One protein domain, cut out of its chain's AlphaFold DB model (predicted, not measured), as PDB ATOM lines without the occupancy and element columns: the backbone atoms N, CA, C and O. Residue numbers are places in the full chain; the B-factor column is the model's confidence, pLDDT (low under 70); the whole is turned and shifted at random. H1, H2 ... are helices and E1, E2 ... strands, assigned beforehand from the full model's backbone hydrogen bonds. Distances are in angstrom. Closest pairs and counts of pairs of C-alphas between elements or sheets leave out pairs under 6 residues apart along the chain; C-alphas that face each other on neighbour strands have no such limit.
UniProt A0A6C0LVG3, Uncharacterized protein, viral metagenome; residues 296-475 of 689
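Overview. This is residues 296 to 475 of the 689 residues of an uncharacterized protein of viral metagenome (UniProt A0A6C0LVG3). A twisted sheet of six strands makes the middle, with H2 and H3 over one face and H4 over the other. The small hairpin of E1 and E2 extends the sheet past the start of E3, H6 lies far off the sheet between two long links, and the long loop of residues 378 to 402 lies by the E6 edge. The printed part has 180 residues, under half of them in named elements: six helices and eight strands, in the order H1 H2 E1 E2 E3 H3 E4 E5 E6 H4 H5 E7 H6 E8; the class is mixed. It is compact, with a radius of gyration of the C-alphas of 16.3 A and spans of 52 by 38 by 30 A.

Arrangement. The mixed sheet runs E6 (residues 403 to 405), E5 (373 to 377), E4 (365 to 370), E7 (429 to 434), E3 (339 to 344), E8 (471 to 474). E4, E5 and E6 form a meander, two hairpins of antiparallel neighbours, with N 368 and O 375 at 2.8 A and N 376 and O 403 at 2.8 A. E4 and E7, E7 and E3, and E3 and E8 are parallel, with N 433 and O 367 at 2.7 A, N 343 and O 432 at 2.8 A, and N 473 and O 342 at 2.8 A. H3 (349 to 359) is on the sheet over E4 and E7, at a height of 8.9 A; its C-alpha 359 and that of Val 366 are the closest, 6.6 A. H2 (314 to 322) is on the same face, over E3, at a height of 10.5 A. H1 (308 to 311) touches H3, closest at the C-alphas of Pro 308 and Pro 351, 5.6 A. H4 (411 to 420) is on the opposite face, over E5 and E4, at a height of 9.7 A. H5 (423 to 426) and H4 meet only through their link. E1 (328 to 330) and E2 (335 to 337) are an antiparallel hairpin, with N 337 and O 328 at 2.8 A; E2 runs on into E3 at 24 degrees. H6 (449 to 459) is not on the sheet. Three split strand-helix-strand units, pairs of same-way strands with other strands between them, have right-handed crossovers: E3 H3 E4, E6 H4 H5 E7, and E7 H6 E8. Every O i to N i+4 pair is within hydrogen-bond range in H2, H3, H4 and H6; H1 and H5 are too short for one.

Along the chain. H1 begins at C-alpha 308, (181.155, 94.989, 155.903), and E8 ends at C-alpha 474, (176.353, 94.216, 167.446). E4 and E7 are each 16.5 A long, E3 16.0 A, H6 15.6 A and H3 15.4 A.

Size, cuts and confidence. The C-alphas of Asp 305 and Asn 459, the two farthest apart, are 52.8 A apart. The printed part has no cut; E5 to E6, E7 to H6 and H6 to E8 are long links. Residues 407 to 408 and 438 to 441 have pLDDT under 70.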
ATOM      1  N   GLU A 296     175.580  83.039 160.867       86.50
ATOM      2  CA  GLU A 296     176.872  83.073 160.190       86.50
ATOM      3  C   GLU A 296     177.935  83.758 161.045       86.50
ATOM      4  O   GLU A 296     177.681  84.677 161.837       86.50
ATOM      5  N   LYS A 297     179.180  83.324 160.863       86.50
ATOM      6  CA  LYS A 297     180.324  83.892 161.574       86.50
ATOM      7  C   LYS A 297     180.620  85.301 161.057       86.50
ATOM      8  O   LYS A 297     181.070  85.459 159.927       86.50
ATOM      9  N   ALA A 298     180.473  86.292 161.932       87.12
ATOM     10  CA  ALA A 298     180.772  87.689 161.641       87.12
ATOM     11  C   ALA A 298     182.027  88.187 162.376       87.12
ATOM     12  O   ALA A 298     182.403  87.686 163.444       87.12
ATOM     13  N   VAL A 299     182.690  89.195 161.811       86.06
ATOM     14  CA  VAL A 299     183.867  89.854 162.392       86.06
ATOM     15  C   VAL A 299     183.679  91.371 162.364       86.06
ATOM     16  O   VAL A 299     183.232  91.943 161.378       86.06
ATOM     17  N   SER A 300     184.059  92.045 163.452       85.44
ATOM     18  CA  SER A 300     183.998  93.509 163.561       85.44
ATOM     19  C   SER A 300     184.831  94.207 162.474       85.44
ATOM     20  O   SER A 300     186.013  93.900 162.310       85.44
ATOM     21  N   ASN A 301     184.279  95.251 161.840       83.50
ATOM     22  CA  ASN A 301     185.007  96.072 160.863       83.50
ATOM     23  C   ASN A 301     185.923  97.089 161.562       83.50
ATOM     24  O   ASN A 301     185.517  98.187 161.949       83.50
ATOM     25  N   GLY A 302     187.175  96.688 161.781       78.19
ATOM     26  CA  GLY A 302     188.181  97.508 162.462       78.19
ATOM     27  C   GLY A 302     189.087  98.326 161.540       78.19
ATOM     28  O   GLY A 302     189.790  99.202 162.034       78.19
ATOM     29  N   ARG A 303     189.108  98.043 160.231       83.94
ATOM     30  CA  ARG A 303     190.030  98.668 159.268       83.94
ATOM     31  C   ARG A 303     189.271  99.434 158.187       83.94
ATOM     32  O   ARG A 303     188.132  99.099 157.876       83.94
ATOM     33  N   SER A 304     189.900 100.458 157.617       82.50
ATOM     34  CA  SER A 304     189.303 101.304 156.573       82.50
ATOM     35  C   SER A 304     189.034 100.554 155.267       82.50
ATOM     36  O   SER A 304     188.071 100.858 154.580       82.50
ATOM     37  N   ASP A 305     189.861  99.563 154.943       85.44
ATOM     38  CA  ASP A 305     189.747  98.704 153.760       85.44
ATOM     39  C   ASP A 305     188.785  97.522 153.955       85.44
ATOM     40  O   ASP A 305     188.537  96.763 153.021       85.44
ATOM     41  N   SER A 306     188.228  97.357 155.160       88.19
ATOM     42  CA  SER A 306     187.285  96.281 155.452       88.19
ATOM     43  C   SER A 306     186.031  96.391 154.590       88.19
ATOM     44  O   SER A 306     185.520  97.481 154.317       88.19
ATOM     45  N   ASP A 307     185.500  95.240 154.193       89.94
ATOM     46  CA  ASP A 307     184.198  95.174 153.554       89.94
ATOM     47  C   ASP A 307     183.158  94.621 154.537       89.94
ATOM     48  O   ASP A 307     183.282  93.466 154.958       89.94
ATOM     49  N   PRO A 308     182.145  95.420 154.926       91.44
ATOM     50  CA  PRO A 308     181.155  94.989 155.903       91.44
ATOM     51  C   PRO A 308     180.295  93.824 155.402       91.44
ATOM     52  O   PRO A 308     179.813  93.062 156.230       91.44
ATOM     53  N   PHE A 309     180.136  93.650 154.086       92.62
ATOM     54  CA  PHE A 309     179.323  92.580 153.503       92.62
ATOM     55  C   PHE A 309     180.090  91.257 153.392       92.62
ATOM     56  O   PHE A 309     179.485  90.190 153.377       92.62
ATOM     57  N   ILE A 310     181.426  91.316 153.344       90.19
ATOM     58  CA  ILE A 310     182.291  90.125 153.366       90.19
ATOM     59  C   ILE A 310     182.557  89.686 154.809       90.19
ATOM     60  O   ILE A 310     182.509  88.500 155.126       90.19
ATOM     61  N   ASN A 311     182.848  90.643 155.693       89.88
ATOM     62  CA  ASN A 311     183.176  90.358 157.090       89.88
ATOM     63  C   ASN A 311     181.965  89.917 157.919       89.88
ATOM     64  O   ASN A 311     182.145  89.311 158.978       89.88
ATOM     65  N   ASP A 312     180.755  90.242 157.467       91.75
ATOM     66  CA  ASP A 312     179.511  89.863 158.121       91.75
ATOM     67  C   ASP A 312     178.458  89.402 157.098       91.75
ATOM     68  O   ASP A 312     177.673  90.212 156.599       91.75
ATOM     69  N   PRO A 313     178.398  88.090 156.810       91.88
ATOM     70  CA  PRO A 313     177.431  87.533 155.865       91.88
ATOM     71  C   PRO A 313     175.965  87.704 156.294       91.88
ATOM     72  O   PRO A 313     175.067  87.589 155.462       91.88
ATOM     73  N   ASN A 314     175.693  87.984 157.575       92.94
ATOM     74  CA  ASN A 314     174.323  88.118 158.072       92.94
ATOM     75  C   ASN A 314     173.716  89.491 157.759       92.94
ATOM     76  O   ASN A 314     172.493  89.635 157.795       92.94
ATOM     77  N   ILE A 315     174.542  90.510 157.491       94.19
ATOM     78  CA  ILE A 315     174.098  91.910 157.517       94.19
ATOM     79  C   ILE A 315     173.040  92.216 156.450       94.19
ATOM     80  O   ILE A 315     172.083  92.936 156.721       94.19
ATOM     81  N   ILE A 316     173.177  91.625 155.259       94.50
ATOM     82  CA  ILE A 316     172.232  91.802 154.148       94.50
ATOM     83  C   ILE A 316     170.876  91.199 154.516       94.50
ATOM     84  O   ILE A 316     169.870  91.904 154.506       94.50
ATOM     85  N   GLY A 317     170.863  89.928 154.934       94.19
ATOM     86  CA  GLY A 317     169.631  89.244 155.331       94.19
ATOM     87  C   GLY A 317     168.950  89.906 156.532       94.19
ATOM     88  O   GLY A 317     167.722  89.964 156.597       94.19
ATOM     89  N   PHE A 318     169.734  90.464 157.459       95.88
ATOM     90  CA  PHE A 318     169.211  91.273 158.555       95.88
ATOM     91  C   PHE A 318     168.496  92.534 158.047       95.88
ATOM     92  O   PHE A 318     167.353  92.767 158.439       95.88
ATOM     93  N   ILE A 319     169.130  93.320 157.168       97.25
ATOM     94  CA  ILE A 319     168.542  94.551 156.611       97.25
ATOM     95  C   ILE A 319     167.276  94.228 155.804       97.25
ATOM     96  O   ILE A 319     166.253  94.878 156.010       97.25
ATOM     97  N   ASP A 320     167.304  93.185 154.968       94.31
ATOM     98  CA  ASP A 320     166.150  92.740 154.172       94.31
ATOM     99  C   ASP A 320     164.960  92.304 155.036       94.31
ATOM    100  O   ASP A 320     163.801  92.455 154.639       94.31
ATOM    101  N   LYS A 321     165.228  91.714 156.207       93.25
ATOM    102  CA  LYS A 321     164.193  91.361 157.183       93.25
ATOM    103  C   LYS A 321     163.682  92.604 157.908       93.25
ATOM    104  O   LYS A 321     162.477  92.761 158.061       93.25
ATOM    105  N   PHE A 322     164.583  93.491 158.326       96.06
ATOM    106  CA  PHE A 322     164.240  94.722 159.033       96.06
ATOM    107  C   PHE A 322     163.368  95.658 158.184       96.06
ATOM    108  O   PHE A 322     162.412  96.229 158.702       96.06
ATOM    109  N   GLU A 323     163.640  95.756 156.878       96.19
ATOM    110  CA  GLU A 323     162.837  96.517 155.905       96.19
ATOM    111  C   GLU A 323     161.363  96.076 155.878       96.19
ATOM    112  O   GLU A 323     160.468  96.885 155.652       96.19
ATOM    113  N   ARG A 324     161.091  94.796 156.156       94.44
ATOM    114  CA  ARG A 324     159.738  94.221 156.135       94.44
ATOM    115  C   ARG A 324     159.022  94.284 157.477       94.44
ATOM    116  O   ARG A 324     157.828  94.006 157.527       94.44
ATOM    117  N   ASN A 325     159.723  94.613 158.560       93.19
ATOM    118  CA  ASN A 325     159.101  94.676 159.876       93.19
ATOM    119  C   ASN A 325     158.126  95.853 159.935       93.19
ATOM    120  O   ASN A 325     158.486  96.994 159.626       93.19
ATOM    121  N   GLU A 326     156.904  95.583 160.372       94.38
ATOM    122  CA  GLU A 326     155.907  96.619 160.617       94.38
ATOM    123  C   GLU A 326     156.246  97.412 161.890       94.38
ATOM    124  O   GLU A 326     156.857  96.860 162.814       94.38
ATOM    125  N   PRO A 327     155.882  98.703 161.967       95.50
ATOM    126  CA  PRO A 327     155.962  99.461 163.210       95.50
ATOM    127  C   PRO A 327     155.217  98.773 164.357       95.50
ATOM    128  O   PRO A 327     154.215  98.091 164.150       95.50
ATOM    129  N   TYR A 328     155.681  98.983 165.586       92.62
ATOM    130  CA  TYR A 328     154.969  98.498 166.763       92.62
ATOM    131  C   TYR A 328     153.740  99.363 167.030       92.62
ATOM    132  O   TYR A 328     153.822 100.590 166.982       92.62
ATOM    133  N   ASN A 329     152.631  98.724 167.390       87.81
ATOM    134  CA  ASN A 329     151.454  99.402 167.917       87.81
ATOM    135  C   ASN A 329     151.426  99.224 169.433       87.81
ATOM    136  O   ASN A 329     151.471  98.102 169.935       87.81
ATOM    137  N   VAL A 330     151.376 100.337 170.159       82.38
ATOM    138  CA  VAL A 330     151.328 100.349 171.620       82.38
ATOM    139  C   VAL A 330     149.909 100.701 172.027       82.38
ATOM    140  O   VAL A 330     149.570 101.870 172.197       82.38
ATOM    141  N   GLU A 331     149.078  99.665 172.155       72.62
ATOM    142  CA  GLU A 331     147.631  99.788 172.391       72.62
ATOM    143  C   GLU A 331     147.307 100.675 173.595       72.62
ATOM    144  O   GLU A 331     146.453 101.549 173.498       72.62
ATOM    145  N   MET A 332     148.052 100.528 174.697       70.69
ATOM    146  CA  MET A 332     147.843 101.313 175.922       70.69
ATOM    147  C   MET A 332     147.991 102.831 175.731       70.69
ATOM    148  O   MET A 332     147.521 103.592 176.572       70.69
ATOM    149  N   LEU A 333     148.670 103.271 174.671       71.31
ATOM    150  CA  LEU A 333     148.924 104.685 174.378       71.31
ATOM    151  C   LEU A 333     148.258 105.142 173.078       71.31
ATOM    152  O   LEU A 333     148.478 106.280 172.674       71.31
ATOM    153  N   GLU A 334     147.522 104.253 172.399       78.38
ATOM    154  CA  GLU A 334     146.957 104.485 171.061       78.38
ATOM    155  C   GLU A 334     147.986 105.090 170.081       78.38
ATOM    156  O   GLU A 334     147.671 105.926 169.235       78.38
ATOM    157  N   SER A 335     149.252 104.680 170.213       85.06
ATOM    158  CA  SER A 335     150.383 105.259 169.487       85.06
ATOM    159  C   SER A 335     151.184 104.174 168.782       85.06
ATOM    160  O   SER A 335     151.371 103.074 169.303       85.06
ATOM    161  N   SER A 336     151.730 104.507 167.615       90.69
ATOM    162  CA  SER A 336     152.703 103.660 166.924       90.69
ATOM    163  C   SER A 336     154.136 104.057 167.287       90.69
ATOM    164  O   SER A 336     154.422 105.214 167.607       90.69
ATOM    165  N   HIS A 337     155.051 103.098 167.197       94.88
ATOM    166  CA  HIS A 337     156.484 103.270 167.414       94.88
ATOM    167  C   HIS A 337     157.255 102.659 166.234       94.88
ATOM    168  O   HIS A 337     156.934 101.543 165.815       94.88
ATOM    169  N   PRO A 338     158.282 103.335 165.685       97.06
ATOM    170  CA  PRO A 338     159.002 102.806 164.537       97.06
ATOM    171  C   PRO A 338     159.816 101.566 164.921       97.06
ATOM    172  O   PRO A 338     160.204 101.375 166.077       97.06
ATOM    173  N   GLN A 339     160.146 100.736 163.941       97.56
ATOM    174  CA  GLN A 339     161.252  99.798 164.104       97.56
ATOM    175  C   GLN A 339     162.536 100.615 164.196       97.56
ATOM    176  O   GLN A 339     162.855 101.348 163.261       97.56
ATOM    177  N   TYR A 340     163.266 100.529 165.309       97.62
ATOM    178  CA  TYR A 340     164.416 101.398 165.542       97.62
ATOM    179  C   TYR A 340     165.642 100.606 166.008       97.62
ATOM    180  O   TYR A 340     165.697 100.106 167.134       97.62
ATOM    181  N   CYS A 341     166.641 100.499 165.127       97.69
ATOM    182  CA  CYS A 341     167.857  99.723 165.348       97.69
ATOM    183  C   CYS A 341     169.115 100.598 165.425       97.69
ATOM    184  O   CYS A 341     169.330 101.487 164.599       97.69
ATOM    185  N   LEU A 342     169.996 100.281 166.377       96.06
ATOM    186  CA  LEU A 342     171.385 100.738 166.385       96.06
ATOM    187  C   LEU A 342     172.281  99.674 165.744       96.06
ATOM    188  O   LEU A 342     172.492  98.603 166.309       96.06
ATOM    189  N   LEU A 343     172.864  99.989 164.596       94.94
ATOM    190  CA  LEU A 343     173.819  99.150 163.890       94.94
ATOM    191  C   LEU A 343     175.242  99.572 164.289       94.94
ATOM    192  O   LEU A 343     175.784 100.561 163.791       94.94
ATOM    193  N   ASN A 344     175.851  98.824 165.214       88.38
ATOM    194  CA  ASN A 344     177.202  99.088 165.712       88.38
ATOM    195  C   ASN A 344     178.215  98.125 165.075       88.38
ATOM    196  O   ASN A 344     178.523  97.058 165.612       88.38
ATOM    197  N   CYS A 345     178.718  98.511 163.902       74.12
ATOM    198  CA  CYS A 345     179.524  97.667 163.013       74.12
ATOM    199  C   CYS A 345     181.021  98.011 162.998       74.12
ATOM    200  O   CYS A 345     181.680  97.824 161.975       74.12
ATOM    201  N   GLY A 346     181.582  98.489 164.110       77.31
ATOM    202  CA  GLY A 346     183.015  98.783 164.230       77.31
ATOM    203  C   GLY A 346     183.371 100.263 164.054       77.31
ATOM    204  O   GLY A 346     182.503 101.122 163.931       77.31
ATOM    205  N   GLN A 347     184.665 100.590 164.136       77.19
ATOM    206  CA  GLN A 347     185.135 101.977 164.314       77.19
ATOM    207  C   GLN A 347     185.559 102.682 163.019       77.19
ATOM    208  O   GLN A 347     185.726 103.899 163.032       77.19
ATOM    209  N   ALA A 348     185.755 101.941 161.927       85.94
ATOM    210  CA  ALA A 348     186.231 102.505 160.670       85.94
ATOM    211  C   ALA A 348     185.099 103.205 159.897       85.94
ATOM    212  O   ALA A 348     184.012 102.649 159.746       85.94
ATOM    213  N   LEU A 349     185.376 104.407 159.381       87.25
ATOM    214  CA  LEU A 349     184.382 105.251 158.702       87.25
ATOM    215  C   LEU A 349     183.919 104.662 157.362       87.25
ATOM    216  O   LEU A 349     182.725 104.622 157.091       87.25
ATOM    217  N   GLU A 350     184.839 104.164 156.534       89.69
ATOM    218  CA  GLU A 350     184.511 103.674 155.186       89.69
ATOM    219  C   GLU A 350     183.538 102.475 155.176       89.69
ATOM    220  O   GLU A 350     182.543 102.534 154.449       89.69
ATOM    221  N   PRO A 351     183.701 101.431 156.017       90.94
ATOM    222  CA  PRO A 351     182.685 100.384 156.158       90.94
ATOM    223  C   PRO A 351     181.306 100.917 156.572       90.94
ATOM    224  O   PRO A 351     180.287 100.451 156.067       90.94
ATOM    225  N   GLN A 352     181.251 101.920 157.454       92.25
ATOM    226  CA  GLN A 352     179.983 102.537 157.857       92.25
ATOM    227  C   GLN A 352     179.334 103.301 156.695       92.25
ATOM    228  O   GLN A 352     178.125 103.201 156.499       92.25
ATOM    229  N   ARG A 353     180.128 104.016 155.885       92.44
ATOM    230  CA  ARG A 353     179.649 104.701 154.672       92.44
ATOM    231  C   ARG A 353     179.131 103.710 153.630       92.44
ATOM    232  O   ARG A 353     178.090 103.963 153.029       92.44
ATOM    233  N   LYS A 354     179.800 102.564 153.438       93.62
ATOM    234  CA  LYS A 354     179.316 101.476 152.566       93.62
ATOM    235  C   LYS A 354     177.937 100.973 153.007       93.62
ATOM    236  O   LYS A 354     177.034 100.878 152.179       93.62
ATOM    237  N   LEU A 355     177.755 100.717 154.306       95.00
ATOM    238  CA  LEU A 355     176.459 100.321 154.867       95.00
ATOM    239  C   LEU A 355     175.400 101.414 154.706       95.00
ATOM    240  O   LEU A 355     174.274 101.114 154.321       95.00
ATOM    241  N   PHE A 356     175.759 102.679 154.938       95.75
ATOM    242  CA  PHE A 356     174.841 103.803 154.759       95.75
ATOM    243  C   PHE A 356     174.321 103.886 153.324       95.75
ATOM    244  O   PHE A 356     173.114 104.009 153.129       95.75
ATOM    245  N   ARG A 357     175.200 103.770 152.315       95.38
ATOM    246  CA  ARG A 357     174.796 103.774 150.896       95.38
ATOM    247  C   ARG A 357     173.833 102.639 150.583       95.38
ATOM    248  O   ARG A 357     172.801 102.890 149.979       95.38
ATOM    249  N   TYR A 358     174.156 101.434 151.045       96.12
ATOM    250  CA  TYR A 358     173.329 100.253 150.828       96.12
ATOM    251  C   TYR A 358     171.932 100.395 151.451       96.12
ATOM    252  O   TYR A 358     170.931 100.119 150.801       96.12
ATOM    253  N   ILE A 359     171.845 100.875 152.696       97.25
ATOM    254  CA  ILE A 359     170.556 101.065 153.382       97.25
ATOM    255  C   ILE A 359     169.774 102.241 152.778       97.25
ATOM    256  O   ILE A 359     168.554 102.187 152.713       97.25
ATOM    257  N   SER A 360     170.453 103.271 152.261       95.62
ATOM    258  CA  SER A 360     169.815 104.416 151.584       95.62
ATOM    259  C   SER A 360     169.065 104.037 150.296       95.62
ATOM    260  O   SER A 360     168.380 104.870 149.707       95.62
ATOM    261  N   GLU A 361     169.223 102.815 149.797       94.69
ATOM    262  CA  GLU A 361     168.485 102.304 148.636       94.69
ATOM    263  C   GLU A 361     167.212 101.538 149.038       94.69
ATOM    264  O   GLU A 361     166.482 101.066 148.169       94.69
ATOM    265  N   ARG A 362     166.932 101.438 150.344       95.00
ATOM    266  CA  ARG A 362     165.809 100.706 150.945       95.00
ATOM    267  C   ARG A 362     164.744 101.646 151.509       95.00
ATOM    268  O   ARG A 362     164.997 102.835 151.706       95.00
ATOM    269  N   ASP A 363     163.570 101.102 151.830       95.12
ATOM    270  CA  ASP A 363     162.503 101.800 152.571       95.12
ATOM    271  C   ASP A 363     162.819 101.881 154.081       95.12
ATOM    272  O   ASP A 363     162.104 101.373 154.950       95.12
ATOM    273  N   ILE A 364     163.983 102.459 154.390       98.19
ATOM    274  CA  ILE A 364     164.526 102.615 155.738       98.19
ATOM    275  C   ILE A 364     165.143 104.006 155.850       98.19
ATOM    276  O   ILE A 364     165.998 104.392 155.050       98.19
ATOM    277  N   ALA A 365     164.767 104.757 156.883       98.38
ATOM    278  CA  ALA A 365     165.473 105.981 157.230       98.38
ATOM    279  C   ALA A 365     166.815 105.623 157.873       98.38
ATOM    280  O   ALA A 365     166.869 104.890 158.864       98.38
ATOM    281  N   VAL A 366     167.907 106.135 157.314       98.19
ATOM    282  CA  VAL A 366     169.257 105.810 157.773       98.19
ATOM    283  C   VAL A 366     169.968 107.045 158.299       98.19
ATOM    284  O   VAL A 366     169.964 108.109 157.681       98.19
ATOM    285  N   ILE A 367     170.586 106.887 159.466       96.56
ATOM    286  CA  ILE A 367     171.374 107.919 160.131       96.56
ATOM    287  C   ILE A 367     172.796 107.394 160.304       96.56
ATOM    288  O   ILE A 367     173.000 106.379 160.963       96.56
ATOM    289  N   LEU A 368     173.796 108.083 159.765       94.12
ATOM    290  CA  LEU A 368     175.201 107.823 160.064       94.12
ATOM    291  C   LEU A 368     175.642 108.754 161.186       94.12
ATOM    292  O   LEU A 368     175.607 109.969 161.027       94.12
ATOM    293  N   TYR A 369     176.074 108.189 162.310       90.56
ATOM    294  CA  TYR A 369     176.586 108.944 163.449       90.56
ATOM    295  C   TYR A 369     178.030 108.543 163.761       90.56
ATOM    296  O   TYR A 369     178.289 107.504 164.386       90.56
ATOM    297  N   ASN A 370     178.981 109.365 163.314       85.69
ATOM    298  CA  ASN A 370     180.415 109.090 163.403       85.69
ATOM    299  C   ASN A 370     181.253 110.381 163.539       85.69
ATOM    300  O   ASN A 370     180.719 111.458 163.788       85.69
ATOM    301  N   GLY A 371     182.584 110.259 163.445       74.62
ATOM    302  CA  GLY A 371     183.521 111.371 163.657       74.62
ATOM    303  C   GLY A 371     183.288 112.605 162.776       74.62
ATOM    304  O   GLY A 371     183.705 113.692 163.169       74.62
ATOM    305  N   ASP A 372     182.591 112.457 161.645       78.06
ATOM    306  CA  ASP A 372     182.300 113.546 160.708       78.06
ATOM    307  C   ASP A 372     181.010 114.314 161.062       78.06
ATOM    308  O   ASP A 372     180.713 115.352 160.467       78.06
ATOM    309  N   GLY A 373     180.256 113.838 162.057       85.44
ATOM    310  CA  GLY A 373     178.989 114.409 162.497       85.44
ATOM    311  C   GLY A 373     177.826 113.438 162.322       85.44
ATOM    312  O   GLY A 373     177.965 112.230 162.530       85.44
ATOM    313  N   ILE A 374     176.658 113.994 161.995       91.00
ATOM    314  CA  ILE A 374     175.453 113.215 161.708       91.00
ATOM    315  C   ILE A 374     175.073 113.409 160.248       91.00
ATOM    316  O   ILE A 374     174.973 114.543 159.787       91.00
ATOM    317  N   GLU A 375     174.816 112.319 159.542       94.38
ATOM    318  CA  GLU A 375     174.208 112.351 158.214       94.38
ATOM    319  C   GLU A 375     172.881 111.593 158.246       94.38
ATOM    320  O   GLU A 375     172.803 110.511 158.821       94.38
ATOM    321  N   LEU A 376     171.838 112.162 157.651       96.31
ATOM    322  CA  LEU A 376     170.488 111.608 157.586       96.31
ATOM    323  C   LEU A 376     170.087 111.432 156.124       96.31
ATOM    324  O   LEU A 376     170.234 112.353 155.322       96.31
ATOM    325  N   TYR A 377     169.514 110.283 155.792       97.62
ATOM    326  CA  TYR A 377     168.891 110.060 154.497       97.62
ATOM    327  C   TYR A 377     167.579 109.288 154.637       97.62
ATOM    328  O   TYR A 377     167.483 108.306 155.373       97.62
ATOM    329  N   HIS A 378     166.584 109.726 153.874       97.06
ATOM    330  CA  HIS A 378     165.373 108.982 153.564       97.06
ATOM    331  C   HIS A 378     164.783 109.566 152.279       97.06
ATOM    332  O   HIS A 378     164.761 110.787 152.143       97.06
ATOM    333  N   ARG A 379     164.258 108.737 151.367       94.94
ATOM    334  CA  ARG A 379     163.736 109.208 150.065       94.94
ATOM    335  C   ARG A 379     162.677 110.305 150.210       94.94
ATOM    336  O   ARG A 379     162.603 111.208 149.390       94.94
ATOM    337  N   SER A 380     161.855 110.256 151.260       94.88
ATOM    338  CA  SER A 380     160.831 111.290 151.466       94.88
ATOM    339  C   SER A 380     161.400 112.668 151.818       94.88
ATOM    340  O   SER A 380     160.628 113.615 151.831       94.88
ATOM    341  N   LEU A 381     162.697 112.791 152.113       95.12
ATOM    342  CA  LEU A 381     163.391 114.057 152.387       95.12
ATOM    343  C   LEU A 381     164.132 114.602 151.153       95.12
ATOM    344  O   LEU A 381     164.841 115.606 151.261       95.12
ATOM    345  N   ASP A 382     164.024 113.940 149.999       91.81
ATOM    346  CA  ASP A 382     164.700 114.369 148.778       91.81
ATOM    347  C   ASP A 382     164.188 115.751 148.342       91.81
ATOM    348  O   ASP A 382     162.994 115.968 148.146       91.81
ATOM    349  N   GLY A 383     165.112 116.705 148.195       86.69
ATOM    350  CA  GLY A 383     164.797 118.088 147.825       86.69
ATOM    351  C   GLY A 383     164.254 118.960 148.965       86.69
ATOM    352  O   GLY A 383     164.042 120.154 148.754       86.69
ATOM    353  N   GLU A 384     164.066 118.416 150.169       92.38
ATOM    354  CA  GLU A 384     163.638 119.199 151.330       92.38
ATOM    355  C   GLU A 384     164.816 119.896 152.015       92.38
ATOM    356  O   GLU A 384     165.909 119.351 152.134       92.38
ATOM    357  N   SER A 385     164.590 121.102 152.538       90.31
ATOM    358  CA  SER A 385     165.549 121.755 153.432       90.31
ATOM    359  C   SER A 385     165.311 121.279 154.863       90.31
ATOM    360  O   SER A 385     164.410 121.777 155.540       90.31
ATOM    361  N   VAL A 386     166.140 120.359 155.359       93.19
ATOM    362  CA  VAL A 386     166.025 119.866 156.738       93.19
ATOM    363  C   VAL A 386     166.627 120.869 157.721       93.19
ATOM    364  O   VAL A 386     167.801 121.230 157.630       93.19
ATOM    365  N   LYS A 387     165.830 121.306 158.700       91.69
ATOM    366  CA  LYS A 387     166.246 122.253 159.743       91.69
ATOM    367  C   LYS A 387     165.986 121.678 161.131       91.69
ATOM    368  O   LYS A 387     164.862 121.306 161.450       91.69
ATOM    369  N   ILE A 388     167.020 121.660 161.968       88.31
ATOM    370  CA  ILE A 388     166.971 121.182 163.352       88.31
ATOM    371  C   ILE A 388     167.401 122.321 164.274       88.31
ATOM    372  O   ILE A 388     168.552 122.767 164.269       88.31
ATOM    373  N   GLY A 389     166.449 122.835 165.053       81.75
ATOM    374  CA  GLY A 389     166.646 124.042 165.849       81.75
ATOM    375  C   GLY A 389     167.054 125.228 164.967       81.75
ATOM    376  O   GLY A 389     166.326 125.634 164.060       81.75
ATOM    377  N   ARG A 390     168.237 125.793 165.226       80.88
ATOM    378  CA  ARG A 390     168.802 126.899 164.432       80.88
ATOM    379  C   ARG A 390     169.676 126.449 163.260       80.88
ATOM    380  O   ARG A 390     170.147 127.301 162.515       80.88
ATOM    381  N   PHE A 391     169.928 125.150 163.127       86.06
ATOM    382  CA  PHE A 391     170.862 124.610 162.149       86.06
ATOM    383  C   PHE A 391     170.102 124.057 160.948       86.06
ATOM    384  O   PHE A 391     169.193 123.244 161.102       86.06
ATOM    385  N   THR A 392     170.489 124.496 159.759       89.00
ATOM    386  CA  THR A 392     170.037 123.906 158.496       89.00
ATOM    387  C   THR A 392     171.064 122.868 158.066       89.00
ATOM    388  O   THR A 392     172.262 123.102 158.226       89.00
ATOM    389  N   ALA A 393     170.603 121.719 157.582       91.38
ATOM    390  CA  ALA A 393     171.479 120.677 157.075       91.38
ATOM    391  C   ALA A 393     172.208 121.141 155.809       91.38
ATOM    392  O   ALA A 393     171.609 121.768 154.935       91.38
ATOM    393  N   ASP A 394     173.478 120.769 155.696       90.50
ATOM    394  CA  ASP A 394     174.217 120.877 154.444       90.50
ATOM    395  C   ASP A 394     173.957 119.642 153.572       90.50
ATOM    396  O   ASP A 394     173.616 118.565 154.068       90.50
ATOM    397  N   GLY A 395     174.191 119.757 152.266       86.81
ATOM    398  CA  GLY A 395     174.238 118.586 151.392       86.81
ATOM    399  C   GLY A 395     175.460 117.707 151.683       86.81
ATOM    400  O   GLY A 395     176.554 118.198 151.975       86.81
ATOM    401  N   CYS A 396     175.296 116.391 151.573       86.12
ATOM    402  CA  CYS A 396     176.413 115.459 151.658       86.12
ATOM    403  C   CYS A 396     177.156 115.341 150.314       86.12
ATOM    404  O   CYS A 396     176.588 114.941 149.299       86.12
ATOM    405  N   ASN A 397     178.466 115.617 150.315       82.94
ATOM    406  CA  ASN A 397     179.297 115.571 149.101       82.94
ATOM    407  C   ASN A 397     179.408 114.170 148.482       82.94
ATOM    408  O   ASN A 397     179.709 114.044 147.300       82.94
ATOM    409  N   TRP A 398     179.231 113.115 149.281       84.38
ATOM    410  CA  TRP A 398     179.442 111.737 148.836       84.38
ATOM    411  C   TRP A 398     178.140 110.950 148.634       84.38
ATOM    412  O   TRP A 398     178.178 109.876 148.029       84.38
ATOM    413  N   ARG A 399     176.994 111.468 149.099       86.38
ATOM    414  CA  ARG A 399     175.660 110.901 148.859       86.38
ATOM    415  C   ARG A 399     174.660 112.022 148.535       86.38
ATOM    416  O   ARG A 399     174.221 112.715 149.450       86.38
ATOM    417  N   PRO A 400     174.251 112.173 147.262       87.38
ATOM    418  CA  PRO A 400     173.184 113.098 146.887       87.38
ATOM    419  C   PRO A 400     171.891 112.825 147.669       87.38
ATOM    420  O   PRO A 400     171.563 111.667 147.927       87.38
ATOM    421  N   GLY A 401     171.185 113.890 148.059       88.69
ATOM    422  CA  GLY A 401     169.944 113.818 148.846       88.69
ATOM    423  C   GLY A 401     170.138 113.581 150.349       88.69
ATOM    424  O   GLY A 401     169.194 113.756 151.113       88.69
ATOM    425  N   ALA A 402     171.347 113.226 150.807       93.69
ATOM    426  CA  ALA A 402     171.622 113.099 152.235       93.69
ATOM    427  C   ALA A 402     171.910 114.463 152.885       93.69
ATOM    428  O   ALA A 402     172.604 115.316 152.322       93.69
ATOM    429  N   HIS A 403     171.400 114.615 154.105       95.00
ATOM    430  CA  HIS A 403     171.429 115.819 154.934       95.00
ATOM    431  C   HIS A 403     172.514 115.694 156.001       95.00
ATOM    432  O   HIS A 403     172.480 114.766 156.805       95.00
ATOM    433  N   SER A 404     173.480 116.609 156.026       93.31
ATOM    434  CA  SER A 404     174.655 116.563 156.902       93.31
ATOM    435  C   SER A 404     174.617 117.647 157.984       93.31
ATOM    436  O   SER A 404     174.382 118.821 157.709       93.31
ATOM    437  N   PHE A 405     174.913 117.252 159.224       89.44
ATOM    438  CA  PHE A 405     175.010 118.107 160.406       89.44
ATOM    439  C   PHE A 405     176.392 117.942 161.054       89.44
ATOM    440  O   PHE A 405     176.613 117.087 161.920       89.44
ATOM    441  N   LYS A 406     177.353 118.772 160.647       81.19
ATOM    442  CA  LYS A 406     178.748 118.677 161.109       81.19
ATOM    443  C   LYS A 406     178.930 119.301 162.496       81.19
ATOM    444  O   LYS A 406     179.064 120.511 162.630       81.19
ATOM    445  N   GLY A 407     178.927 118.481 163.551       67.12
ATOM    446  CA  GLY A 407     179.311 118.878 164.922       67.12
ATOM    447  C   GLY A 407     178.361 119.845 165.657       67.12
ATOM    448  O   GLY A 407     178.660 120.301 166.770       67.12
ATOM    449  N   VAL A 408     177.209 120.158 165.062       69.06
ATOM    450  CA  VAL A 408     176.245 121.148 165.575       69.06
ATOM    451  C   VAL A 408     174.991 120.541 166.207       69.06
ATOM    452  O   VAL A 408     174.327 121.222 166.983       69.06
ATOM    453  N   THR A 409     174.719 119.259 165.953       74.69
ATOM    454  CA  THR A 409     173.481 118.568 166.351       74.69
ATOM    455  C   THR A 409     173.801 117.261 167.086       74.69
ATOM    456  O   THR A 409     174.883 116.697 166.906       74.69
ATOM    457  N   VAL A 410     172.874 116.770 167.916       82.00
ATOM    458  CA  VAL A 410     172.942 115.440 168.550       82.00
ATOM    459  C   VAL A 410     171.904 114.488 167.951       82.00
ATOM    460  O   VAL A 410     170.877 114.925 167.440       82.00
ATOM    461  N   VAL A 411     172.149 113.175 168.025       88.06
ATOM    462  CA  VAL A 411     171.264 112.167 167.407       88.06
ATOM    463  C   VAL A 411     169.819 112.256 167.915       88.06
ATOM    464  O   VAL A 411     168.892 112.097 167.128       88.06
ATOM    465  N   SER A 412     169.617 112.599 169.192       89.00
ATOM    466  CA  SER A 412     168.286 112.794 169.781       89.00
ATOM    467  C   SER A 412     167.458 113.873 169.090       89.00
ATOM    468  O   SER A 412     166.257 113.683 168.905       89.00
ATOM    469  N   ASP A 413     168.090 114.959 168.636       89.25
ATOM    470  CA  ASP A 413     167.393 116.051 167.951       89.25
ATOM    471  C   ASP A 413     167.015 115.662 166.517       89.25
ATOM    472  O   ASP A 413     165.973 116.076 166.018       89.25
ATOM    473  N   VAL A 414     167.827 114.823 165.865       93.31
ATOM    474  CA  VAL A 414     167.496 114.248 164.551       93.31
ATOM    475  C   VAL A 414     166.301 113.306 164.663       93.31
ATOM    476  O   VAL A 414     165.375 113.385 163.858       93.31
ATOM    477  N   LEU A 415     166.275 112.464 165.699       95.69
ATOM    478  CA  LEU A 415     165.133 111.593 165.985       95.69
ATOM    479  C   LEU A 415     163.875 112.406 166.311       95.69
ATOM    480  O   LEU A 415     162.796 112.063 165.835       95.69
ATOM    481  N   GLN A 416     164.009 113.495 167.078       94.75
ATOM    482  CA  GLN A 416     162.893 114.395 167.368       94.75
ATOM    483  C   GLN A 416     162.365 115.061 166.093       94.75
ATOM    484  O   GLN A 416     161.164 115.055 165.864       94.75
ATOM    485  N   PHE A 417     163.251 115.557 165.224       95.94
ATOM    486  CA  PHE A 417     162.851 116.106 163.930       95.94
ATOM    487  C   PHE A 417     162.033 115.091 163.123       95.94
ATOM    488  O   PHE A 417     160.952 115.426 162.647       95.94
ATOM    489  N   MET A 418     162.504 113.848 163.002       96.94
ATOM    490  CA  MET A 418     161.776 112.804 162.271       96.94
ATOM    491  C   MET A 418     160.404 112.522 162.892       96.94
ATOM    492  O   MET A 418     159.409 112.398 162.175       96.94
ATOM    493  N   LYS A 419     160.337 112.475 164.225       95.94
ATOM    494  CA  LYS A 419     159.090 112.299 164.968       95.94
ATOM    495  C   LYS A 419     158.085 113.416 164.685       95.94
ATOM    496  O   LYS A 419     156.929 113.127 164.391       95.94
ATOM    497  N   ASP A 420     158.545 114.662 164.694       95.38
ATOM    498  CA  ASP A 420     157.706 115.846 164.497       95.38
ATOM    499  C   ASP A 420     157.309 116.053 163.019       95.38
ATOM    500  O   ASP A 420     156.309 116.706 162.729       95.38
ATOM    501  N   ASN A 421     158.061 115.484 162.068       95.12
ATOM    502  CA  ASN A 421     157.900 115.724 160.626       95.12
ATOM    503  C   ASN A 421     157.334 114.514 159.875       95.12
ATOM    504  O   ASN A 421     157.865 114.108 158.840       95.12
ATOM    505  N   GLY A 422     156.235 113.956 160.383       93.62
ATOM    506  CA  GLY A 422     155.507 112.836 159.773       93.62
ATOM    507  C   GLY A 422     155.605 111.525 160.553       93.62
ATOM    508  O   GLY A 422     154.927 110.558 160.201       93.62
ATOM    509  N   GLY A 423     156.403 111.497 161.625       95.81
ATOM    510  CA  GLY A 423     156.406 110.429 162.616       95.81
ATOM    511  C   GLY A 423     156.583 109.035 162.018       95.81
ATOM    512  O   GLY A 423     157.299 108.838 161.039       95.81
ATOM    513  N   VAL A 424     155.903 108.059 162.615       96.38
ATOM    514  CA  VAL A 424     155.982 106.646 162.208       96.38
ATOM    515  C   VAL A 424     155.402 106.415 160.816       96.38
ATOM    516  O   VAL A 424     155.887 105.555 160.091       96.38
ATOM    517  N   THR A 425     154.410 107.206 160.408       95.50
ATOM    518  CA  THR A 425     153.813 107.111 159.069       95.50
ATOM    519  C   THR A 425     154.831 107.424 157.978       95.50
ATOM    520  O   THR A 425     154.844 106.761 156.945       95.50
ATOM    521  N   ARG A 426     155.700 108.418 158.202       97.00
ATOM    522  CA  ARG A 426     156.747 108.798 157.244       97.00
ATOM    523  C   ARG A 426     158.043 108.014 157.431       97.00
ATOM    524  O   ARG A 426     158.744 107.778 156.450       97.00
ATOM    525  N   PHE A 427     158.369 107.646 158.667       97.69
ATOM    526  CA  PHE A 427     159.609 106.965 159.039       97.69
ATOM    527  C   PHE A 427     159.309 105.699 159.859       97.69
ATOM    528  O   PHE A 427     159.606 105.646 161.054       97.69
ATOM    529  N   PRO A 428     158.719 104.658 159.245       97.50
ATOM    530  CA  PRO A 428     158.303 103.449 159.960       97.50
ATOM    531  C   PRO A 428     159.486 102.611 160.463       97.50
ATOM    532  O   PRO A 428     159.345 101.829 161.406       97.50
ATOM    533  N   ARG A 429     160.654 102.765 159.829       98.44
ATOM    534  CA  ARG A 429     161.868 101.977 160.049       98.44
ATOM    535  C   ARG A 429     163.082 102.893 160.057       98.44
ATOM    536  O   ARG A 429     163.295 103.653 159.115       98.44
ATOM    537  N   ILE A 430     163.879 102.807 161.116       98.69
ATOM    538  CA  ILE A 430     165.037 103.664 161.355       98.69
ATOM    539  C   ILE A 430     166.243 102.795 161.712       98.69
ATOM    540  O   ILE A 430     166.196 102.008 162.661       98.69
ATOM    541  N   ILE A 431     167.348 102.970 160.987       98.44
ATOM    542  CA  ILE A 431     168.652 102.400 161.339       98.44
ATOM    543  C   ILE A 431     169.640 103.533 161.600       98.44
ATOM    544  O   ILE A 431     169.926 104.344 160.721       98.44
ATOM    545  N   VAL A 432     170.220 103.557 162.798       97.06
ATOM    546  CA  VAL A 432     171.375 104.407 163.104       97.06
ATOM    547  C   VAL A 432     172.640 103.569 162.996       97.06
ATOM    548  O   VAL A 432     172.821 102.621 163.752       97.06
ATOM    549  N   ILE A 433     173.537 103.931 162.088       95.00
ATOM    550  CA  ILE A 433     174.869 103.345 161.960       95.00
ATOM    551  C   ILE A 433     175.822 104.146 162.834       95.00
ATOM    552  O   ILE A 433     175.941 105.365 162.696       95.00
ATOM    553  N   SER A 434     176.543 103.465 163.719       90.00
ATOM    554  CA  SER A 434     177.571 104.112 164.526       90.00
ATOM    555  C   SER A 434     178.732 103.170 164.838       90.00
ATOM    556  O   SER A 434     178.688 101.970 164.577       90.00
ATOM    557  N   GLY A 435     179.799 103.743 165.389       81.19
ATOM    558  CA  GLY A 435     180.991 103.019 165.820       81.19
ATOM    559  C   GLY A 435     181.400 103.419 167.228       81.19
ATOM    560  O   GLY A 435     180.597 103.399 168.157       81.19
ATOM    561  N   LYS A 436     182.655 103.858 167.397       70.56
ATOM    562  CA  LYS A 436     183.162 104.332 168.700       70.56
ATOM    563  C   LYS A 436     182.351 105.507 169.265       70.56
ATOM    564  O   LYS A 436     182.321 105.677 170.482       70.56
ATOM    565  N   LEU A 437     181.697 106.296 168.405       70.25
ATOM    566  CA  LEU A 437     180.845 107.405 168.835       70.25
ATOM    567  C   LEU A 437     179.531 106.969 169.485       70.25
ATOM    568  O   LEU A 437     179.032 107.719 170.307       70.25
ATOM    569  N   ALA A 438     179.041 105.740 169.285       61.59
ATOM    570  CA  ALA A 438     178.043 105.135 170.179       61.59
ATOM    571  C   ALA A 438     178.643 104.729 171.549       61.59
ATOM    572  O   ALA A 438     178.114 103.873 172.269       61.59
ATOM    573  N   GLY A 439     179.777 105.331 171.919       60.03
ATOM    574  CA  GLY A 439     180.437 105.199 173.210       60.03
ATOM    575  C   GLY A 439     179.568 105.707 174.361       60.03
ATOM    576  O   GLY A 439     178.399 106.036 174.178       60.03
ATOM    577  N   ARG A 440     180.115 105.685 175.581       62.41
ATOM    578  CA  ARG A 440     179.346 105.928 176.824       62.41
ATOM    579  C   ARG A 440     178.643 107.293 176.825       62.41
ATOM    580  O   ARG A 440     178.928 108.123 175.967       62.41
ATOM    581  N   GLY A 441     177.706 107.513 177.741       58.69
ATOM    582  CA  GLY A 441     177.006 108.798 177.905       58.69
ATOM    583  C   GLY A 441     175.908 109.123 176.879       58.69
ATOM    584  O   GLY A 441     174.950 109.800 177.235       58.69
ATOM    585  N   ILE A 442     175.960 108.599 175.650       72.31
ATOM    586  CA  ILE A 442     174.996 108.956 174.593       72.31
ATOM    587  C   ILE A 442     173.726 108.099 174.672       72.31
ATOM    588  O   ILE A 442     173.793 106.869 174.731       72.31
ATOM    589  N   SER A 443     172.569 108.763 174.627       75.12
ATOM    590  CA  SER A 443     171.243 108.142 174.549       75.12
ATOM    591  C   SER A 443     170.732 108.161 173.106       75.12
ATOM    592  O   SER A 443     170.777 109.191 172.440       75.12
ATOM    593  N   PHE A 444     170.223 107.024 172.634       88.81
ATOM    594  CA  PHE A 444     169.587 106.875 171.319       88.81
ATOM    595  C   PHE A 444     168.062 106.892 171.484       88.81
ATOM    596  O   PHE A 444     167.368 105.906 171.248       88.81
ATOM    597  N   THR A 445     167.565 108.019 171.985       91.38
ATOM    598  CA  THR A 445     166.140 108.293 172.204       91.38
ATOM    599  C   THR A 445     165.783 109.646 171.602       91.38
ATOM    600  O   THR A 445     166.671 110.496 171.464       91.38
ATOM    601  N   SER A 446     164.508 109.885 171.289       92.94
ATOM    602  CA  SER A 446     164.035 111.235 170.947       92.94
ATOM    603  C   SER A 446     164.285 112.210 172.103       92.94
ATOM    604  O   SER A 446     164.316 111.811 173.274       92.94
ATOM    605  N   SER A 447     164.494 113.493 171.793       88.38
ATOM    606  CA  SER A 447     164.803 114.526 172.799       88.38
ATOM    607  C   SER A 447     163.691 114.696 173.846       88.38
ATOM    608  O   SER A 447     163.957 115.104 174.975       88.38
ATOM    609  N   ASP A 448     162.455 114.328 173.511       89.50
ATOM    610  CA  ASP A 448     161.313 114.338 174.422       89.50
ATOM    611  C   ASP A 448     161.156 113.079 175.300       89.50
ATOM    612  O   ASP A 448     160.285 113.056 176.167       89.50
ATOM    613  N   TYR A 449     162.016 112.059 175.176       89.69
ATOM    614  CA  TYR A 449     161.858 110.789 175.905       89.69
ATOM    615  C   TYR A 449     161.796 110.951 177.433       89.69
ATOM    616  O   TYR A 449     160.992 110.310 178.103       89.69
ATOM    617  N   GLY A 450     162.600 111.853 178.007       83.44
ATOM    618  CA  GLY A 450     162.536 112.145 179.444       83.44
ATOM    619  C   GLY A 450     161.210 112.792 179.865       83.44
ATOM    620  O   GLY A 450     160.653 112.431 180.898       83.44
ATOM    621  N   LYS A 451     160.670 113.697 179.035       84.50
ATOM    622  CA  LYS A 451     159.367 114.342 179.274       84.50
ATOM    623  C   LYS A 451     158.230 113.328 179.193       84.50
ATOM    624  O   LYS A 451     157.316 113.389 180.002       84.50
ATOM    625  N   TYR A 452     158.324 112.380 178.263       87.19
ATOM    626  CA  TYR A 452     157.380 111.272 178.134       87.19
ATOM    627  C   TYR A 452     157.283 110.458 179.427       87.19
ATOM    628  O   TYR A 452     156.187 110.235 179.935       87.19
ATOM    629  N   LEU A 453     158.430 110.055 179.985       85.12
ATOM    630  CA  LEU A 453     158.465 109.297 181.237       85.12
ATOM    631  C   LEU A 453     157.871 110.097 182.401       85.12
ATOM    632  O   LEU A 453     157.053 109.567 183.149       85.12
ATOM    633  N   HIS A 454     158.242 111.374 182.509       80.44
ATOM    634  CA  HIS A 454     157.749 112.260 183.560       80.44
ATOM    635  C   HIS A 454     156.231 112.485 183.479       80.44
ATOM    636  O   HIS A 454     155.545 112.494 184.498       80.44
ATOM    637  N   GLU A 455     155.689 112.648 182.273       82.50
ATOM    638  CA  GLU A 455     154.254 112.835 182.055       82.50
ATOM    639  C   GLU A 455     153.451 111.605 182.501       82.50
ATOM    640  O   GLU A 455     152.454 111.744 183.206       82.50
ATOM    641  N   ILE A 456     153.927 110.397 182.171       80.94
ATOM    642  CA  ILE A 456     153.309 109.146 182.635       80.94
ATOM    643  C   ILE A 456     153.367 109.035 184.158       80.94
ATOM    644  O   ILE A 456     152.384 108.639 184.777       80.94
ATOM    645  N   GLU A 457     154.497 109.374 184.774       78.94
ATOM    646  CA  GLU A 457     154.641 109.309 186.232       78.94
ATOM    647  C   GLU A 457     153.708 110.284 186.950       78.94
ATOM    648  O   GLU A 457     153.126 109.931 187.974       78.94
ATOM    649  N   ARG A 458     153.520 111.484 186.395       78.25
ATOM    650  CA  ARG A 458     152.664 112.517 186.981       78.25
ATOM    651  C   ARG A 458     151.173 112.251 186.768       78.25
ATOM    652  O   ARG A 458     150.387 112.450 187.689       78.25
ATOM    653  N   ASN A 459     150.785 111.842 185.561       78.62
ATOM    654  CA  ASN A 459     149.381 111.803 185.132       78.62
ATOM    655  C   ASN A 459     148.836 110.378 184.939       78.62
ATOM    656  O   ASN A 459     147.678 110.207 184.562       78.62
ATOM    657  N   GLY A 460     149.661 109.347 185.140       78.00
ATOM    658  CA  GLY A 460     149.315 107.940 184.909       78.00
ATOM    659  C   GLY A 460     149.147 107.558 183.432       78.00
ATOM    660  O   GLY A 460     148.990 106.381 183.121       78.00
ATOM    661  N   SER A 461     149.180 108.527 182.516       78.19
ATOM    662  CA  SER A 461     149.013 108.341 181.073       78.19
ATOM    663  C   SER A 461     149.708 109.464 180.299       78.19
ATOM    664  O   SER A 461     149.931 110.550 180.831       78.19
ATOM    665  N   CYS A 462     150.051 109.208 179.035       80.56
ATOM    666  CA  CYS A 462     150.587 110.214 178.122       80.56
ATOM    667  C   CYS A 462     150.008 109.992 176.721       80.56
ATOM    668  O   CYS A 462     149.925 108.859 176.258       80.56
ATOM    669  N   LYS A 463     149.609 111.072 176.040       82.12
ATOM    670  CA  LYS A 463     148.980 111.015 174.701       82.12
ATOM    671  C   LYS A 463     149.968 110.794 173.556       82.12
ATOM    672  O   LYS A 463     149.582 110.782 172.393       82.12
ATOM    673  N   TRP A 464     151.252 110.733 173.869       85.94
ATOM    674  CA  TRP A 464     152.315 110.602 172.891       85.94
ATOM    675  C   TRP A 464     153.431 109.751 173.478       85.94
ATOM    676  O   TRP A 464     153.618 109.691 174.690       85.94
ATOM    677  N   MET A 465     154.191 109.094 172.609       88.38
ATOM    678  CA  MET A 465     155.260 108.185 173.007       88.38
ATOM    679  C   MET A 465     156.621 108.742 172.610       88.38
ATOM    680  O   MET A 465     156.821 109.127 171.459       88.38
ATOM    681  N   GLY A 466     157.574 108.787 173.543       91.88
ATOM    682  CA  GLY A 466     158.986 109.007 173.216       91.88
ATOM    683  C   GLY A 466     159.557 107.826 172.419       91.88
ATOM    684  O   GLY A 466     159.220 106.679 172.698       91.88
ATOM    685  N   TRP A 467     160.429 108.083 171.444       94.94
ATOM    686  CA  TRP A 467     161.071 107.017 170.668       94.94
ATOM    687  C   TRP A 467     162.341 106.512 171.354       94.94
ATOM    688  O   TRP A 467     163.158 107.311 171.823       94.94
ATOM    689  N   ARG A 468     162.530 105.190 171.358       94.06
ATOM    690  CA  ARG A 468     163.711 104.489 171.889       94.06
ATOM    691  C   ARG A 468     164.155 103.367 170.957       94.06
ATOM    692  O   ARG A 468     163.378 102.892 170.136       94.06
ATOM    693  N   LEU A 469     165.386 102.889 171.112       95.38
ATOM    694  CA  LEU A 469     165.832 101.690 170.400       95.38
ATOM    695  C   LEU A 469     164.934 100.487 170.730       95.38
ATOM    696  O   LEU A 469     164.664 100.209 171.899       95.38
ATOM    697  N   THR A 470     164.519  99.759 169.695       95.00
ATOM    698  CA  THR A 470     163.866  98.440 169.791       95.00
ATOM    699  C   THR A 470     164.860  97.316 169.527       95.00
ATOM    700  O   THR A 470     164.620  96.155 169.845       95.00
ATOM    701  N   SER A 471     166.010  97.633 168.934       95.62
ATOM    702  CA  SER A 471     167.036  96.638 168.668       95.62
ATOM    703  C   SER A 471     168.433  97.230 168.543       95.62
ATOM    704  O   SER A 471     168.627  98.428 168.330       95.62
ATOM    705  N   MET A 472     169.431  96.364 168.674       95.81
ATOM    706  CA  MET A 472     170.813  96.677 168.343       95.81
ATOM    707  C   MET A 472     171.456  95.503 167.622       95.81
ATOM    708  O   MET A 472     171.394  94.369 168.086       95.81
ATOM    709  N   TYR A 473     172.119  95.797 166.512       95.31
ATOM    710  CA  TYR A 473     172.971  94.862 165.799       95.31
ATOM    711  C   TYR A 473     174.416  95.078 166.237       95.31
ATOM    712  O   TYR A 473     174.957  96.178 166.077       95.31
ATOM    713  N   TYR A 474     175.047  94.053 166.815       93.00
ATOM    714  CA  TYR A 474     176.353  94.216 167.446       93.00
ATOM    715  C   TYR A 474     177.291  93.027 167.258       93.00
ATOM    716  O   TYR A 474     177.084  91.947 167.814       93.00
ATOM    717  N   ILE A 475     178.403  93.278 166.564       91.19
ATOM    718  CA  ILE A 475     179.519  92.340 166.409       91.19
ATOM    719  C   ILE A 475     180.779  92.960 167.038       91.19
ATOM    720  O   ILE A 475     181.471  93.752 166.393       91.19
TER     721      ILE A 475